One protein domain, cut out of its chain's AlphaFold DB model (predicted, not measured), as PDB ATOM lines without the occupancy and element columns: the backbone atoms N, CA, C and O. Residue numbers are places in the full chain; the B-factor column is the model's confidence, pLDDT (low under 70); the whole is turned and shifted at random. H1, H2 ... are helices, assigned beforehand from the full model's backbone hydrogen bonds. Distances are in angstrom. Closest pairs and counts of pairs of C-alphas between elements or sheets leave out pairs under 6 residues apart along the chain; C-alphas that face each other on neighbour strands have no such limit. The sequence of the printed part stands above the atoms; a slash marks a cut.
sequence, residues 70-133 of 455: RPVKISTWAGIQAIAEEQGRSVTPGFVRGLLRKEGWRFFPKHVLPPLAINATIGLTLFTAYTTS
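Overview. This is residues 70 to 133 of the 455 residues of the protein "RHTO0S11e05776g1_1" of Rhodosporidium toruloides (UniProt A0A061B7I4). A long helical arm sticks out from a small, loose body: H1 and H2 stand near each other at about a right angle, the short H3 follows, and H4 runs away from them, with residues 116 to 133 standing free. This arm makes much of the length. The printed part has 64 residues with four named helices, H1, H2, H3 and H4 in chain order, and no named strand: the class is all helix. It is only just loose, close to extended, with a radius of gyration of the C-alphas of 16.1 A, and spans 52 by 25 by 15 A.

Arrangement. Start at residue 70 and read on to H1, residues 76 to 86. A short link leads to H2, residues 93 to 103; the two are close but not clearly touching, about perpendicular at 86 degrees, and their closest C-alphas, those of Ile 80 and Val 96, are 7.6 A apart. A tight link leads to H3, residues 107 to 111, which is close to H2 but not clearly touching it: the closest C-alphas, of Leu 100 and Phe 107, are 7.3 A apart. H1 and H3 are only just apart, at 8.2 A between their closest C-alphas. After one more tight link comes H4, residues 113 to 133; H3 and H4 meet only through their link, and H4 is apart from H1 and H2. In H1, H2, H3 and H4 every O i to N i+4 pair is within hydrogen-bond range.

Along the chain. Find C-alpha 76 at (34.408, 42.650, -44.078); from there H1 runs 15.8 A to C-alpha 86. H2 covers 15.3 A from C-alpha 93 to C-alpha 103, and H3 6.3 A from C-alpha 107 to C-alpha 111. H4 begins at C-alpha 113, (29.402, 41.203, -34.793), and runs 29.5 A to C-alpha 133 at (24.744, 67.405, -22.170).

Size, cuts and confidence. Look for the two C-alphas farthest apart at Gly 88 and Ser 133, 52.6 A. The printed part has no cut, and no link is long. In the B-factor column you find low confidence, under 70, at residues 70 to 74; the mean pLDDT of the printed part is 88.4.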
ATOM      1  N   ARG A  70      39.473  58.239 -38.656       61.94
ATOM      2  CA  ARG A  70      39.448  57.938 -40.092       61.94
ATOM      3  C   ARG A  70      38.777  56.582 -40.141       61.94
ATOM      4  O   ARG A  70      39.360  55.685 -39.537       61.94
ATOM      5  N   PRO A  71      37.575  56.434 -40.727       60.12
ATOM      6  CA  PRO A  71      36.921  55.145 -40.786       60.12
ATOM      7  C   PRO A  71      37.922  54.232 -41.472       60.12
ATOM      8  O   PRO A  71      38.113  54.313 -42.689       60.12
ATOM      9  N   VAL A  72      38.648  53.435 -40.687       59.97
ATOM     10  CA  VAL A  72      39.401  52.330 -41.232       59.97
ATOM     11  C   VAL A  72      38.257  51.456 -41.652       59.97
ATOM     12  O   VAL A  72      37.591  50.832 -40.828       59.97
ATOM     13  N   LYS A  73      37.917  51.576 -42.933       69.56
ATOM     14  CA  LYS A  73      36.984  50.710 -43.613       69.56
ATOM     15  C   LYS A  73      37.660  49.351 -43.569       69.56
ATOM     16  O   LYS A  73      38.253  48.916 -44.549       69.56
ATOM     17  N   ILE A  74      37.626  48.709 -42.403       68.31
ATOM     18  CA  ILE A  74      37.827  47.284 -42.256       68.31
ATOM     19  C   ILE A  74      36.576  46.733 -42.915       68.31
ATOM     20  O   ILE A  74      35.564  46.465 -42.273       68.31
ATOM     21  N   SER A  75      36.584  46.750 -44.247       80.56
ATOM     22  CA  SER A  75      35.510  46.164 -45.000       80.56
ATOM     23  C   SER A  75      35.613  44.686 -44.678       80.56
ATOM     24  O   SER A  75      36.670  44.068 -44.803       80.56
ATOM     25  N   THR A  76      34.514  44.101 -44.230       83.44
ATOM     26  CA  THR A  76      34.408  42.650 -44.078       83.44
ATOM     27  C   THR A  76      34.819  41.949 -45.380       83.44
ATOM     28  O   THR A  76      35.361  40.849 -45.364       83.44
ATOM     29  N   TRP A  77      34.633  42.646 -46.505       88.38
ATOM     30  CA  TRP A  77      35.117  42.274 -47.825       88.38
ATOM     31  C   TRP A  77      36.631  42.057 -47.899       88.38
ATOM     32  O   TRP A  77      37.042  41.063 -48.479       88.38
ATOM     33  N   ALA A  78      37.458  42.902 -47.276       88.81
ATOM     34  CA  ALA A  78      38.909  42.712 -47.243       88.81
ATOM     35  C   ALA A  78      39.301  41.415 -46.516       88.81
ATOM     36  O   ALA A  78      40.225  40.726 -46.936       88.81
ATOM     37  N   GLY A  79      38.560  41.042 -45.465       88.88
ATOM     38  CA  GLY A  79      38.747  39.761 -44.781       88.88
ATOM     39  C   GLY A  79      38.399  38.567 -45.674       88.88
ATOM     40  O   GLY A  79      39.178  37.626 -45.779       88.88
ATOM     41  N   ILE A  80      37.262  38.626 -46.374       90.56
ATOM     42  CA  ILE A  80      36.867  37.593 -47.350       90.56
ATOM     43  C   ILE A  80      37.882  37.518 -48.496       90.56
ATOM     44  O   ILE A  80      38.196  36.432 -48.976       90.56
ATOM     45  N   GLN A  81      38.402  38.669 -48.919       93.44
ATOM     46  CA  GLN A  81      39.372  38.769 -49.992       93.44
ATOM     47  C   GLN A  81      40.706  38.132 -49.626       93.44
ATOM     48  O   GLN A  81      41.214  37.349 -50.421       93.44
ATOM     49  N   ALA A  82      41.200  38.353 -48.408       92.44
ATOM     50  CA  ALA A  82      42.392  37.670 -47.914       92.44
ATOM     51  C   ALA A  82      42.226  36.136 -47.916       92.44
ATOM     52  O   ALA A  82      43.118  35.422 -48.363       92.44
ATOM     53  N   ILE A  83      41.058  35.626 -47.501       91.75
ATOM     54  CA  ILE A  83      40.765  34.180 -47.506       91.75
ATOM     55  C   ILE A  83      40.671  33.634 -48.941       91.75
ATOM     56  O   ILE A  83      41.091  32.512 -49.221       91.75
ATOM     57  N   ALA A  84      40.104  34.406 -49.869       95.06
ATOM     58  CA  ALA A  84      40.002  34.003 -51.266       95.06
ATOM     59  C   ALA A  84      41.382  33.970 -51.947       95.06
ATOM     60  O   ALA A  84      41.685  33.013 -52.662       95.06
ATOM     61  N   GLU A  85      42.231  34.965 -51.668       95.75
ATOM     62  CA  GLU A  85      43.615  35.043 -52.146       95.75
ATOM     63  C   GLU A  85      44.456  33.868 -51.626       95.75
ATOM     64  O   GLU A  85      45.186  33.257 -52.405       95.75
ATOM     65  N   GLU A  86      44.275  33.468 -50.365       95.38
ATOM     66  CA  GLU A  86      44.923  32.281 -49.788       95.38
ATOM     67  C   GLU A  86      44.488  30.977 -50.483       95.38
ATOM     68  O   GLU A  86      45.280  30.052 -50.652       95.38
ATOM     69  N   GLN A  87      43.244  30.916 -50.969       95.44
ATOM     70  CA  GLN A  87      42.727  29.785 -51.745       95.44
ATOM     71  C   GLN A  87      43.009  29.892 -53.253       95.44
ATOM     72  O   GLN A  87      42.548  29.042 -54.021       95.44
ATOM     73  N   GLY A  88      43.722  30.932 -53.701       96.69
ATOM     74  CA  GLY A  88      44.001  31.180 -55.116       96.69
ATOM     75  C   GLY A  88      42.744  31.431 -55.959       96.69
ATOM     76  O   GLY A  88      42.744  31.171 -57.162       96.69
ATOM     77  N   ARG A  89      41.648  31.891 -55.344       95.88
ATOM     78  CA  ARG A  89      40.374  32.175 -56.019       95.88
ATOM     79  C   ARG A  89      40.068  33.666 -55.969       95.88
ATOM     80  O   ARG A  89      40.308  34.335 -54.973       95.88
ATOM     81  N   SER A  90      39.484  34.194 -57.040       94.50
ATOM     82  CA  SER A  90      38.943  35.551 -57.019       94.50
ATOM     83  C   SER A  90      37.678  35.604 -56.159       94.50
ATOM     84  O   SER A  90      36.901  34.643 -56.105       94.50
ATOM     85  N   VAL A  91      37.450  36.737 -55.488       95.62
ATOM     86  CA  VAL A  91      36.263  36.938 -54.649       95.62
ATOM     87  C   VAL A  91      35.024  37.057 -55.529       95.62
ATOM     88  O   VAL A  91      34.616  38.135 -55.948       95.62
ATOM     89  N   THR A  92      34.418  35.918 -55.832       96.12
ATOM     90  CA  THR A  92      33.126  35.848 -56.507       96.12
ATOM     91  C   THR A  92      32.013  35.740 -55.463       96.12
ATOM     92  O   THR A  92      32.190  35.090 -54.433       96.12
ATOM     93  N   PRO A  93      30.817  36.301 -55.701       94.00
ATOM     94  CA  PRO A  93      29.676  36.116 -54.796       94.00
ATOM     95  C   PRO A  93      29.322  34.629 -54.590       94.00
ATOM     96  O   PRO A  93      28.836  34.242 -53.527       94.00
ATOM     97  N   GLY A  94      29.644  33.767 -55.565       95.62
ATOM     98  CA  GLY A  94      29.567  32.311 -55.423       95.62
ATOM     99  C   GLY A  94      30.516  31.743 -54.361       95.62
ATOM    100  O   GLY A  94      30.119  30.851 -53.612       95.62
ATOM    101  N   PHE A  95      31.726  32.299 -54.230       95.31
ATOM    102  CA  PHE A  95      32.674  31.940 -53.173       95.31
ATOM    103  C   PHE A  95      32.101  32.250 -51.794       95.31
ATOM    104  O   PHE A  95      32.079  31.378 -50.931       95.31
ATOM    105  N   VAL A  96      31.546  33.453 -51.619       93.69
ATOM    106  CA  VAL A  96      30.912  33.874 -50.362       93.69
ATOM    107  C   VAL A  96      29.747  32.953 -50.004       93.69
ATOM    108  O   VAL A  96      29.654  32.484 -48.873       93.69
ATOM    109  N   ARG A  97      28.889  32.610 -50.975       94.94
ATOM    110  CA  ARG A  97      27.780  31.667 -50.757       94.94
ATOM    111  C   ARG A  97      28.275  30.261 -50.397       94.94
ATOM    112  O   ARG A  97      27.660  29.594 -49.566       94.94
ATOM    113  N   GLY A  98      29.379  29.817 -50.996       94.44
ATOM    114  CA  GLY A  98      30.049  28.564 -50.649       94.44
ATOM    115  C   GLY A  98      30.632  28.584 -49.235       94.44
ATOM    116  O   GLY A  98      30.462  27.617 -48.499       94.44
ATOM    117  N   LEU A  99      31.248  29.699 -48.838       92.25
ATOM    118  CA  LEU A  99      31.788  29.913 -47.496       92.25
ATOM    119  C   LEU A  99      30.667  29.868 -46.448       92.25
ATOM    120  O   LEU A  99      30.741  29.096 -45.500       92.25
ATOM    121  N   LEU A 100      29.561  30.584 -46.690       93.12
ATOM    122  CA  LEU A 100      28.380  30.562 -45.819       93.12
ATOM    123  C   LEU A 100      27.764  29.163 -45.686       93.12
ATOM    124  O   LEU A 100      27.240  28.829 -44.627       93.12
ATOM    125  N   ARG A 101      27.812  28.340 -46.741       95.38
ATOM    126  CA  ARG A 101      27.333  26.950 -46.686       95.38
ATOM    127  C   ARG A 101      28.263  26.038 -45.890       95.38
ATOM    128  O   ARG A 101      27.768  25.182 -45.171       95.38
ATOM    129  N   LYS A 102      29.581  26.210 -46.021       94.88
ATOM    130  CA  LYS A 102      30.584  25.372 -45.343       94.88
ATOM    131  C   LYS A 102      30.713  25.698 -43.859       94.88
ATOM    132  O   LYS A 102      30.743  24.804 -43.027       94.88
ATOM    133  N   GLU A 103      30.789  26.982 -43.545       93.19
ATOM    134  CA  GLU A 103      31.070  27.492 -42.199       93.19
ATOM    135  C   GLU A 103      29.782  27.782 -41.410       93.19
ATOM    136  O   GLU A 103      29.784  27.951 -40.186       93.19
ATOM    137  N   GLY A 104      28.654  27.793 -42.123       93.75
ATOM    138  CA  GLY A 104      27.327  28.026 -41.586       93.75
ATOM    139  C   GLY A 104      27.091  29.480 -41.181       93.75
ATOM    140  O   GLY A 104      27.970  30.346 -41.206       93.75
ATOM    141  N   TRP A 105      25.870  29.750 -40.717       93.75
ATOM    142  CA  TRP A 105      25.476  31.081 -40.238       93.75
ATOM    143  C   TRP A 105      26.332  31.559 -39.051       93.75
ATOM    144  O   TRP A 105      26.454  32.756 -38.816       93.75
ATOM    145  N   ARG A 106      26.989  30.647 -38.318       90.56
ATOM    146  CA  ARG A 106      27.850  30.958 -37.160       90.56
ATOM    147  C   ARG A 106      29.111  31.761 -37.506       90.56
ATOM    148  O   ARG A 106      29.687  32.363 -36.600       90.56
ATOM    149  N   PHE A 107      29.511  31.816 -38.776       88.50
ATOM    150  CA  PHE A 107      30.628  32.644 -39.239       88.50
ATOM    151  C   PHE A 107      30.345  34.144 -39.078       88.50
ATOM    152  O   PHE A 107      31.174  34.901 -38.569       88.50
ATOM    153  N   PHE A 108      29.133  34.571 -39.440       89.19
ATOM    154  CA  PHE A 108      28.743  35.978 -39.420       89.19
ATOM    155  C   PHE A 108      28.828  36.616 -38.021       89.19
ATOM    156  O   PHE A 108      29.515  37.628 -37.877       89.19
ATOM    157  N   PRO A 109      28.233  36.048 -36.953       91.06
ATOM    158  CA  PRO A 109      28.310  36.656 -35.634       91.06
ATOM    159  C   PRO A 109      29.720  36.599 -35.031       91.06
ATOM    160  O   PRO A 109      30.058  37.447 -34.218       91.06
ATOM    161  N   LYS A 110      30.573  35.641 -35.421       90.31
ATOM    162  CA  LYS A 110      31.948  35.572 -34.902       90.31
ATOM    163  C   LYS A 110      32.863  36.645 -35.488       90.31
ATOM    164  O   LYS A 110      33.752  37.112 -34.782       90.31
ATOM    165  N   HIS A 111      32.657  37.034 -36.745       86.56
ATOM    166  CA  HIS A 111      33.569  37.950 -37.441       86.56
ATOM    167  C   HIS A 111      32.986  39.336 -37.702       86.56
ATOM    168  O   HIS A 111      33.724  40.317 -37.680       86.56
ATOM    169  N   VAL A 112      31.674  39.442 -37.909       85.88
ATOM    170  CA  VAL A 112      31.007  40.713 -38.229       85.88
ATOM    171  C   VAL A 112      30.471  41.393 -36.981       85.88
ATOM    172  O   VAL A 112      30.543  42.614 -36.876       85.88
ATOM    173  N   LEU A 113      29.982  40.625 -36.005       91.19
ATOM    174  CA  LEU A 113      29.402  41.203 -34.793       91.19
ATOM    175  C   LEU A 113      30.415  41.991 -33.952       91.19
ATOM    176  O   LEU A 113      30.047  43.076 -33.521       91.19
ATOM    177  N   PRO A 114      31.669  41.539 -33.727       89.38
ATOM    178  CA  PRO A 114      32.596  42.279 -32.872       89.38
ATOM    179  C   PRO A 114      32.892  43.714 -33.345       89.38
ATOM    180  O   PRO A 114      32.708  44.636 -32.548       89.38
ATOM    181  N   PRO A 115      33.284  43.970 -34.613       85.31
ATOM    182  CA  PRO A 115      33.520  45.342 -35.064       85.31
ATOM    183  C   PRO A 115      32.232  46.176 -35.093       85.31
ATOM    184  O   PRO A 115      32.266  47.372 -34.806       85.31
ATOM    185  N   LEU A 116      31.088  45.556 -35.398       85.88
ATOM    186  CA  LEU A 116      29.796  46.241 -35.458       85.88
ATOM    187  C   LEU A 116      29.301  46.624 -34.055       85.88
ATOM    188  O   LEU A 116      28.843  47.746 -33.858       85.88
ATOM    189  N   ALA A 117      29.489  45.747 -33.065       88.44
ATOM    190  CA  ALA A 117      29.179  45.998 -31.662       88.44
ATOM    191  C   ALA A 117      30.041  47.127 -31.092       88.44
ATOM    192  O   ALA A 117      29.510  48.035 -30.462       88.44
ATOM    193  N   ILE A 118      31.348  47.131 -31.371       89.88
ATOM    194  CA  ILE A 118      32.236  48.215 -30.928       89.88
ATOM    195  C   ILE A 118      31.781  49.550 -31.535       89.88
ATOM    196  O   ILE A 118      31.590  50.522 -30.808       89.88
ATOM    197  N   ASN A 119      31.502  49.595 -32.840       87.31
ATOM    198  CA  ASN A 119      31.011  50.818 -33.483       87.31
ATOM    199  C   ASN A 119      29.662  51.282 -32.915       87.31
ATOM    200  O   ASN A 119      29.478  52.475 -32.673       87.31
ATOM    201  N   ALA A 120      28.743  50.351 -32.650       86.19
ATOM    202  CA  ALA A 120      27.456  50.652 -32.033       86.19
ATOM    203  C   ALA A 120      27.623  51.182 -30.603       86.19
ATOM    204  O   ALA A 120      27.007  52.184 -30.258       86.19
ATOM    205  N   THR A 121      28.497  50.580 -29.788       91.75
ATOM    206  CA  THR A 121      28.771  51.061 -28.423       91.75
ATOM    207  C   THR A 121      29.396  52.453 -28.415       91.75
ATOM    208  O   THR A 121      29.011  53.279 -27.593       91.75
ATOM    209  N   ILE A 122      30.289  52.764 -29.360       89.75
ATOM    210  CA  ILE A 122      30.860  54.110 -29.500       89.75
ATOM    211  C   ILE A 122      29.773  55.112 -29.904       89.75
ATOM    212  O   ILE A 122      29.666  56.168 -29.284       89.75
ATOM    213  N   GLY A 123      28.951  54.779 -30.906       85.88
ATOM    214  CA  GLY A 123      27.845  55.631 -31.351       85.88
ATOM    215  C   GLY A 123      26.819  55.879 -30.246       85.88
ATOM    216  O   GLY A 123      26.419  57.019 -30.029       85.88
ATOM    217  N   LEU A 124      26.468  54.835 -29.495       90.94
ATOM    218  CA  LEU A 124      25.570  54.919 -28.348       90.94
ATOM    219  C   LEU A 124      26.170  55.786 -27.239       90.94
ATOM    220  O   LEU A 124      25.490  56.666 -26.734       90.94
ATOM    221  N   THR A 125      27.452  55.604 -26.913       90.31
ATOM    222  CA  THR A 125      28.140  56.420 -25.899       90.31
ATOM    223  C   THR A 125      28.150  57.898 -26.295       90.31
ATOM    224  O   THR A 125      27.870  58.756 -25.459       90.31
ATOM    225  N   LEU A 126      28.420  58.209 -27.569       86.25
ATOM    226  CA  LEU A 126      28.365  59.581 -28.082       86.25
ATOM    227  C   LEU A 126      26.947  60.157 -28.020       86.25
ATOM    228  O   LEU A 126      26.768  61.300 -27.606       86.25
ATOM    229  N   PHE A 127      25.947  59.367 -28.414       87.50
ATOM    230  CA  PHE A 127      24.545  59.766 -28.375       87.50
ATOM    231  C   PHE A 127      24.088  60.047 -26.942       87.50
ATOM    232  O   PHE A 127      23.506  61.097 -26.686       87.50
ATOM    233  N   THR A 128      24.415  59.166 -25.996       86.50
ATOM    234  CA  THR A 128      24.123  59.351 -24.571       86.50
ATOM    235  C   THR A 128      24.838  60.574 -24.005       86.50
ATOM    236  O   THR A 128      24.226  61.348 -23.275       86.50
ATOM    237  N   ALA A 129      26.109  60.798 -24.353       85.38
ATOM    238  CA  ALA A 129      26.839  61.986 -23.913       85.38
ATOM    239  C   ALA A 129      26.194  63.275 -24.447       85.38
ATOM    240  O   ALA A 129      26.020  64.236 -23.698       85.38
ATOM    241  N   TYR A 130      25.785  63.280 -25.719       84.88
ATOM    242  CA  TYR A 130      25.131  64.425 -26.343       84.88
ATOM    243  C   TYR A 130      23.766  64.723 -25.712       84.88
ATOM    244  O   TYR A 130      23.530  65.853 -25.281       84.88
ATOM    245  N   THR A 131      22.899  63.717 -25.579       85.06
ATOM    246  CA  THR A 131      21.570  63.891 -24.972       85.06
ATOM    247  C   THR A 131      21.665  64.291 -23.504       85.06
ATOM    248  O   THR A 131      20.930  65.169 -23.067       85.06
ATOM    249  N   THR A 132      22.632  63.747 -22.761       83.44
ATOM    250  CA  THR A 132      22.863  64.136 -21.362       83.44
ATOM    251  C   THR A 132      23.380  65.571 -21.252       83.44
ATOM    252  O   THR A 132      22.969  66.297 -20.353       83.44
ATOM    253  N   SER A 133      24.237  66.024 -22.176       81.50
ATOM    254  CA  SER A 133      24.744  67.405 -22.170       81.50
ATOM    255  C   SER A 133      23.682  68.449 -22.534       81.50
ATOM    256  O   SER A 133      23.710  69.554 -21.999       81.50
TER     257      SER A 133